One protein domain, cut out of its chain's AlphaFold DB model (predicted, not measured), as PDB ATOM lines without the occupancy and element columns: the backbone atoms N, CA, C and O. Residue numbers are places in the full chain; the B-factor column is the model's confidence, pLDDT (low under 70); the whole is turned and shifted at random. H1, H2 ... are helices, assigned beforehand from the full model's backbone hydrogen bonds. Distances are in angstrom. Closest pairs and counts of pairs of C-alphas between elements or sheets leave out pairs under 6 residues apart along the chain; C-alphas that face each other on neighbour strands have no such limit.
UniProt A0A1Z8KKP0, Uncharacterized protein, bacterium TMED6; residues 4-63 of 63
ATOM      1  N   ASP A   4       3.830  17.984  19.755       96.38
ATOM      2  CA  ASP A   4       2.599  18.048  20.567       96.38
ATOM      3  C   ASP A   4       2.032  16.674  20.951       96.38
ATOM      4  O   ASP A   4       1.030  16.594  21.659       96.38
ATOM      5  N   LEU A   5       2.625  15.563  20.494       96.94
ATOM      6  CA  LEU A   5       2.237  14.240  20.996       96.94
ATOM      7  C   LEU A   5       2.456  14.122  22.511       96.94
ATOM      8  O   LEU A   5       1.808  13.300  23.159       96.94
ATOM      9  N   ASP A   6       3.308  14.962  23.094       96.44
ATOM     10  CA  ASP A   6       3.476  15.075  24.539       96.44
ATOM     11  C   ASP A   6       2.258  15.699  25.260       96.44
ATOM     12  O   ASP A   6       2.129  15.543  26.477       96.44
ATOM     13  N   HIS A   7       1.299  16.297  24.538       96.00
ATOM     14  CA  HIS A   7       0.011  16.722  25.102       96.00
ATOM     15  C   HIS A   7      -0.836  15.536  25.561       96.00
ATOM     16  O   HIS A   7      -1.588  15.655  26.527       96.00
ATOM     17  N   LEU A   8      -0.672  14.364  24.939       96.88
ATOM     18  CA  LEU A   8      -1.365  13.139  25.350       96.88
ATOM     19  C   LEU A   8      -0.948  12.662  26.748       96.88
ATOM     20  O   LEU A   8      -1.643  11.845  27.346       96.88
ATOM     21  N   LEU A   9       0.173  13.168  27.274       96.69
ATOM     22  CA  LEU A   9       0.664  12.861  28.617       96.69
ATOM     23  C   LEU A   9       0.078  13.792  29.691       96.69
ATOM     24  O   LEU A   9       0.364  13.612  30.874       96.69
ATOM     25  N   ALA A  10      -0.726  14.784  29.306       96.00
ATOM     26  CA  ALA A  10      -1.346  15.716  30.236       96.00
ATOM     27  C   ALA A  10      -2.683  15.222  30.792       96.00
ATOM     28  O   ALA A  10      -3.434  14.498  30.139       96.00
ATOM     29  N   SER A  11      -3.013  15.697  31.994       95.00
ATOM     30  CA  SER A  11      -4.327  15.524  32.613       95.00
ATOM     31  C   SER A  11      -4.836  16.885  33.114       95.00
ATOM     32  O   SER A  11      -4.274  17.396  34.084       95.00
ATOM     33  N   PRO A  12      -5.878  17.478  32.496       94.81
ATOM     34  CA  PRO A  12      -6.605  16.980  31.323       94.81
ATOM     35  C   PRO A  12      -5.754  17.037  30.044       94.81
ATOM     36  O   PRO A  12      -4.859  17.872  29.920       94.81
ATOM     37  N   ILE A  13      -6.064  16.171  29.071       96.19
ATOM     38  CA  ILE A  13      -5.338  16.114  27.788       96.19
ATOM     39  C   ILE A  13      -5.411  17.473  27.072       96.19
ATOM     40  O   ILE A  13      -4.388  18.023  26.663       96.19
ATOM     41  N   TYR A  14      -6.606  18.063  26.998       93.69
ATOM     42  CA  TYR A  14      -6.842  19.368  26.384       93.69
ATOM     43  C   TYR A  14      -7.369  20.376  27.409       93.69
ATOM     44  O   TYR A  14      -8.330  20.086  28.121       93.69
ATOM     45  N   ASP A  15      -6.744  21.551  27.453       94.19
ATOM     46  CA  ASP A  15      -7.188  22.729  28.199       94.19
ATOM     47  C   ASP A  15      -6.753  23.976  27.421       94.19
ATOM     48  O   ASP A  15      -5.567  24.141  27.149       94.19
ATOM     49  N   ALA A  16      -7.710  24.823  27.041       91.50
ATOM     50  CA  ALA A  16      -7.456  26.009  26.225       91.50
ATOM     51  C   ALA A  16      -6.792  27.160  26.999       91.50
ATOM     52  O   ALA A  16      -6.294  28.086  26.374       91.50
ATOM     53  N   ASN A  17      -6.794  27.125  28.338       91.06
ATOM     54  CA  ASN A  17      -6.217  28.185  29.175       91.06
ATOM     55  C   ASN A  17      -4.858  27.792  29.776       91.06
ATOM     56  O   ASN A  17      -4.370  28.444  30.700       91.06
ATOM     57  N   ARG A  18      -4.266  26.682  29.320       94.44
ATOM     58  CA  ARG A  18      -3.013  26.168  29.864       94.44
ATOM     59  C   ARG A  18      -1.826  26.669  29.054       94.44
ATOM     60  O   ARG A  18      -1.692  26.343  27.882       94.44
ATOM     61  N   CYS A  19      -0.894  27.323  29.739       96.00
ATOM     62  CA  CYS A  19       0.436  27.580  29.200       96.00
ATOM     63  C   CYS A  19       1.171  26.250  28.938       96.00
ATOM     64  O   CYS A  19       1.464  25.497  29.873       96.00
ATOM     65  N   SER A  20       1.460  25.959  27.668       94.94
ATOM     66  CA  SER A  20       2.114  24.712  27.234       94.94
ATOM     67  C   SER A  20       3.608  24.670  27.587       94.94
ATOM     68  O   SER A  20       4.158  23.607  27.898       94.94
ATOM     69  N   ILE A  21       4.264  25.834  27.595       97.38
ATOM     70  CA  ILE A  21       5.696  25.980  27.875       97.38
ATOM     71  C   ILE A  21       6.008  25.614  29.329       97.38
ATOM     72  O   ILE A  21       5.418  26.139  30.269       97.38
ATOM     73  N   GLY A  22       6.959  24.699  29.520       96.25
ATOM     74  CA  GLY A  22       7.347  24.195  30.840       96.25
ATOM     75  C   GLY A  22       6.347  23.223  31.474       96.25
ATOM     76  O   GLY A  22       6.692  22.574  32.461       96.25
ATOM     77  N   PHE A  23       5.153  23.055  30.900       96.38
ATOM     78  CA  PHE A  23       4.173  22.072  31.356       96.38
ATOM     79  C   PHE A  23       4.376  20.717  30.670       96.38
ATOM     80  O   PHE A  23       4.512  19.693  31.343       96.38
ATOM     81  N   HIS A  24       4.442  20.698  29.335       97.12
ATOM     82  CA  HIS A  24       4.579  19.450  28.590       97.12
ATOM     83  C   HIS A  24       6.050  18.983  28.493       97.12
ATOM     84  O   HIS A  24       6.965  19.815  28.455       97.12
ATOM     85  N   PRO A  25       6.320  17.660  28.477       96.94
ATOM     86  CA  PRO A  25       7.680  17.116  28.473       96.94
ATOM     87  C   PRO A  25       8.598  17.611  27.351       96.94
ATOM     88  O   PRO A  25       9.778  17.822  27.611       96.94
ATOM     89  N   LEU A  26       8.089  17.803  26.131       98.00
ATOM     90  CA  LEU A  26       8.856  18.276  24.973       98.00
ATOM     91  C   LEU A  26       8.877  19.804  24.826       98.00
ATOM     92  O   LEU A  26       9.651  20.325  24.020       98.00
ATOM     93  N   HIS A  27       8.104  20.501  25.661       98.00
ATOM     94  CA  HIS A  27       8.005  21.961  25.750       98.00
ATOM     95  C   HIS A  27       8.804  22.526  26.942       98.00
ATOM     96  O   HIS A  27       8.616  23.667  27.366       98.00
ATOM     97  N   GLN A  28       9.711  21.726  27.513       98.00
ATOM     98  CA  GLN A  28      10.608  22.148  28.591       98.00
ATOM     99  C   GLN A  28      11.693  23.104  28.080       98.00
ATOM    100  O   GLN A  28      12.281  22.883  27.023       98.00
ATOM    101  N   TYR A  29      12.052  24.112  28.881       97.38
ATOM    102  CA  TYR A  29      13.028  25.147  28.503       97.38
ATOM    103  C   TYR A  29      14.374  24.599  28.005       97.38
ATOM    104  O   TYR A  29      14.969  25.147  27.077       97.38
ATOM    105  N   TRP A  30      14.858  23.498  28.586       97.75
ATOM    106  CA  TRP A  30      16.126  22.894  28.172       97.75
ATOM    107  C   TRP A  30      16.044  22.236  26.781       97.75
ATOM    108  O   TRP A  30      17.017  22.291  26.029       97.75
ATOM    109  N   LEU A  31      14.885  21.689  26.393       97.94
ATOM    110  CA  LEU A  31      14.648  21.159  25.043       97.94
ATOM    111  C   LEU A  31      14.511  22.278  24.016       97.94
ATOM    112  O   LEU A  31      15.063  22.165  22.925       97.94
ATOM    113  N   ILE A  32      13.878  23.393  24.388       98.12
ATOM    114  CA  ILE A  32      13.849  24.599  23.551       98.12
ATOM    115  C   ILE A  32      15.285  25.055  23.240       98.12
ATOM    116  O   ILE A  32      15.605  25.361  22.090       98.12
ATOM    117  N   GLY A  33      16.189  25.005  24.227       98.25
ATOM    118  CA  GLY A  33      17.621  25.248  24.019       98.25
ATOM    119  C   GLY A  33      18.268  24.288  23.007       98.25
ATOM    120  O   GLY A  33      19.064  24.716  22.170       98.25
ATOM    121  N   ILE A  34      17.890  23.006  23.020       98.38
ATOM    122  CA  ILE A  34      18.352  22.014  22.036       98.38
ATOM    123  C   ILE A  34      17.803  22.323  20.637       98.38
ATOM    124  O   ILE A  34      18.563  22.284  19.670       98.38
ATOM    125  N   TYR A  35      16.526  22.682  20.501       98.12
ATOM    126  CA  TYR A  35      15.929  23.056  19.212       98.12
ATOM    127  C   TYR A  35      16.590  24.311  18.626       98.12
ATOM    128  O   TYR A  35      16.861  24.389  17.421       98.12
ATOM    129  N   LEU A  36      16.941  25.268  19.489       98.50
ATOM    130  CA  LEU A  36      17.711  26.444  19.104       98.50
ATOM    131  C   LEU A  36      19.099  26.032  18.602       98.50
ATOM    132  O   LEU A  36      19.499  26.445  17.517       98.50
ATOM    133  N   ALA A  37      19.802  25.150  19.319       98.50
ATOM    134  CA  ALA A  37      21.091  24.617  18.876       98.50
ATOM    135  C   ALA A  37      20.984  23.897  17.515       98.50
ATOM    136  O   ALA A  37      21.800  24.129  16.621       98.50
ATOM    137  N   MET A  38      19.939  23.087  17.309       98.19
ATOM    138  CA  MET A  38      19.662  22.395  16.041       98.19
ATOM    139  C   MET A  38      19.496  23.353  14.858       98.19
ATOM    140  O   MET A  38      19.804  22.969  13.728       98.19
ATOM    141  N   SER A  39      19.050  24.588  15.104       98.25
ATOM    142  CA  SER A  39      18.879  25.622  14.076       98.25
ATOM    143  C   SER A  39      20.207  26.058  13.440       98.25
ATOM    144  O   SER A  39      20.218  26.534  12.306       98.25
ATOM    145  N   PHE A  40      21.343  25.843  14.112       98.12
ATOM    146  CA  PHE A  40      22.662  26.239  13.607       98.12
ATOM    147  C   PHE A  40      23.349  25.170  12.742       98.12
ATOM    148  O   PHE A  40      24.238  25.500  11.956       98.12
ATOM    149  N   PHE A  41      22.932  23.901  12.812       97.69
ATOM    150  CA  PHE A  41      23.551  22.820  12.039       97.69
ATOM    151  C   PHE A  41      22.817  22.584  10.719       97.69
ATOM    152  O   PHE A  41      21.620  22.312  10.695       97.69
ATOM    153  N   SER A  42      23.539  22.614   9.595       97.12
ATOM    154  CA  SER A  42      22.956  22.567   8.242       97.12
ATOM    155  C   SER A  42      22.001  21.393   7.988       97.12
ATOM    156  O   SER A  42      21.038  21.558   7.241       97.12
ATOM    157  N   LYS A  43      22.238  20.234   8.619       98.00
ATOM    158  CA  LYS A  43      21.416  19.019   8.488       98.00
ATOM    159  C   LYS A  43      20.106  19.078   9.278       98.00
ATOM    160  O   LYS A  43      19.109  18.541   8.815       98.00
ATOM    161  N   THR A  44      20.098  19.731  10.439       98.19
ATOM    162  CA  THR A  44      18.932  19.807  11.340       98.19
ATOM    163  C   THR A  44      18.244  21.165  11.319       98.19
ATOM    164  O   THR A  44      17.176  21.304  11.903       98.19
ATOM    165  N   ARG A  45      18.822  22.160  10.639       98.06
ATOM    166  CA  ARG A  45      18.405  23.565  10.691       98.06
ATOM    167  C   ARG A  45      16.923  23.780  10.431       98.06
ATOM    168  O   ARG A  45      16.292  24.500  11.188       98.06
ATOM    169  N   LEU A  46      16.362  23.153   9.395       98.12
ATOM    170  CA  LEU A  46      14.938  23.312   9.082       98.12
ATOM    171  C   LEU A  46      14.041  22.742  10.190       98.12
ATOM    172  O   LEU A  46      13.037  23.357  10.530       98.12
ATOM    173  N   ILE A  47      14.438  21.612  10.785       98.19
ATOM    174  CA  ILE A  47      13.719  20.999  11.910       98.19
ATOM    175  C   ILE A  47      13.822  21.904  13.142       98.19
ATOM    176  O   ILE A  47      12.805  22.218  13.746       98.19
ATOM    177  N   GLY A  48      15.029  22.368  13.482       98.00
ATOM    178  CA  GLY A  48      15.256  23.264  14.617       98.00
ATOM    179  C   GLY A  48      14.465  24.567  14.502       98.00
ATOM    180  O   GLY A  48      13.753  24.930  15.431       98.00
ATOM    181  N   VAL A  49      14.507  25.220  13.335       98.38
ATOM    182  CA  VAL A  49      13.748  26.453  13.079       98.38
ATOM    183  C   VAL A  49      12.244  26.197  13.175       98.38
ATOM    184  O   VAL A  49      11.545  26.981  13.808       98.38
ATOM    185  N   GLY A  50      11.747  25.094  12.606       98.25
ATOM    186  CA  GLY A  50      10.336  24.719  12.713       98.25
ATOM    187  C   GLY A  50       9.889  24.506  14.161       98.25
ATOM    188  O   GLY A  50       8.855  25.031  14.563       98.25
ATOM    189  N   LEU A  51      10.695  23.803  14.962       98.31
ATOM    190  CA  LEU A  51      10.423  23.592  16.386       98.31
ATOM    191  C   LEU A  51      10.472  24.904  17.173       98.31
ATOM    192  O   LEU A  51       9.610  25.128  18.008       98.31
ATOM    193  N   ILE A  52      11.418  25.803  16.892       98.44
ATOM    194  CA  ILE A  52      11.475  27.112  17.557       98.44
ATOM    195  C   ILE A  52      10.259  27.972  17.217       98.44
ATOM    196  O   ILE A  52       9.679  28.568  18.120       98.44
ATOM    197  N   ILE A  53       9.841  28.011  15.950       98.38
ATOM    198  CA  ILE A  53       8.615  28.717  15.557       98.38
ATOM    199  C   ILE A  53       7.410  28.128  16.297       98.38
ATOM    200  O   ILE A  53       6.617  28.890  16.836       98.38
ATOM    201  N   HIS A  54       7.307  26.797  16.382       98.19
ATOM    202  CA  HIS A  54       6.258  26.123  17.154       98.19
ATOM    203  C   HIS A  54       6.263  26.569  18.628       98.19
ATOM    204  O   HIS A  54       5.244  27.039  19.114       98.19
ATOM    205  N   MET A  55       7.414  26.534  19.315       98.06
ATOM    206  CA  MET A  55       7.518  26.968  20.722       98.06
ATOM    207  C   MET A  55       7.141  28.443  20.922       98.06
ATOM    208  O   MET A  55       6.597  28.802  21.961       98.06
ATOM    209  N   ILE A  56       7.442  29.312  19.951       97.69
ATOM    210  CA  ILE A  56       7.054  30.729  20.009       97.69
ATOM    211  C   ILE A  56       5.534  30.878  19.918       97.69
ATOM    212  O   ILE A  56       4.976  31.703  20.634       97.69
ATOM    213  N   LEU A  57       4.874  30.100  19.054       96.75
ATOM    214  CA  LEU A  57       3.417  30.118  18.934       96.75
ATOM    215  C   LEU A  57       2.752  29.594  20.213       96.75
ATOM    216  O   LEU A  57       1.862  30.260  20.726       96.75
ATOM    217  N   ASP A  58       3.245  28.494  20.783       95.94
ATOM    218  CA  ASP A  58       2.714  27.929  22.034       95.94
ATOM    219  C   ASP A  58       2.965  28.827  23.255       95.94
ATOM    220  O   ASP A  58       2.220  28.795  24.232       95.94
ATOM    221  N   ALA A  59       4.009  29.660  23.222       95.94
ATOM    222  CA  ALA A  59       4.251  30.646  24.271       95.94
ATOM    223  C   ALA A  59       3.186  31.756  24.303       95.94
ATOM    224  O   ALA A  59       3.072  32.448  25.315       95.94
ATOM    225  N   LEU A  60       2.413  31.941  23.225       94.69
ATOM    226  CA  LEU A  60       1.318  32.913  23.195       94.69
ATOM    227  C   LEU A  60       0.159  32.502  24.111       94.69
ATOM    228  O   LEU A  60      -0.503  33.387  24.637       94.69
ATOM    229  N   ASP A  61      -0.021  31.204  24.380       90.81
ATOM    230  CA  ASP A  61      -1.049  30.688  25.300       90.81
ATOM    231  C   ASP A  61      -0.740  30.995  26.783       90.81
ATOM    232  O   ASP A  61      -1.509  30.651  27.681       90.81
ATOM    233  N   CYS A  62       0.415  31.606  27.070       92.00
ATOM    234  CA  CYS A  62       0.861  31.949  28.420       92.00
ATOM    235  C   CYS A  62       0.534  33.399  28.832       92.00
ATOM    236  O   CYS A  62       0.915  33.801  29.936       92.00
ATOM    237  N   PHE A  63      -0.124  34.177  27.964       87.81
ATOM    238  CA  PHE A  63      -0.515  35.577  28.183       87.81
ATOM    239  C   PHE A  63      -2.030  35.751  28.085       87.81
ATOM    240  O   PHE A  63      -2.560  36.573  28.868       87.81
TER     241      PHE A  63
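What this domain is: This is residues 4 to 63 of the 63 residues of an uncharacterized protein of bacterium TMED6 (UniProt A0A1Z8KKP0). The model is a helical hairpin of unequal arms, in which the long H3 folds back beside the shorter H2, with a long loop and the small helix H1 at the end away from the hairpin's turn. The loop, residues 10 to 28, leads from H1, which sits off to one side of the hairpin, into the start of H2. The printed part has 60 residues with three named helices, in the order H1, H2, H3 along the chain, and no named strand, and its class is all helix. It is only just compact, close to loose, with a radius of gyration of the C-alphas of 12.1 A, and its elongated outline spans 38 by 23 by 16 A.

How they stand to each other: The longest helix is H3, residues 45 to 62, and it touches H2, residues 29 to 38, with 15 pairs of C-alphas within 8 A. Their closest C-alphas, those of Tyr 35 and Gly 48, are 4.6 A apart. The two helices run opposite ways at a shallow tilt of 29 degrees, a helical hairpin, and their centres are 10.3 A apart. H1, residues 4 to 9, touches no helix: it is apart from H3 and apart from H2, with no C-alpha within 8 A of either. Along the backbone, each O i to N i+4 pair of H2 is within hydrogen-bond range. In H3 this holds for 11 of 14 pairs, and in H1 for 0 of 2, while 3 of 3 O i to N i+3 pairs of H1 are within range.

Where its parts are: H3 has 18 residues, Arg 45 to Cys 62, and is 26.3 A long from first to last C-alpha; it begins at C-alpha 45 at (18.405, 23.565, 10.691) and ends at C-alpha 62 at (0.861, 31.949, 28.420). H2 has 10 residues, Tyr 29 to Met 38, and is 14.4 A long. H1 has 6 residues, Asp 4 to Leu 9, is 9.8 A long, and begins at C-alpha 4 at (2.599, 18.048, 20.567).

The domain as a whole: The C-alphas of Pro 12 and Ser 42 are the two farthest apart, at 37.9 A, and those of Asp 4 and Phe 63, the first and last printed residues, are 19.4 A apart. The link from H1 to H2 is long, with 19 residues, whose C-alphas lie 4 to 18 A from the mean of the C-alphas. The link from H2 to H3 is short, with 6 residues. The printed part has no cut and ends at residue 63, the chain's last residue. The mean pLDDT of the printed part is 96.6, and no printed residue is under 70.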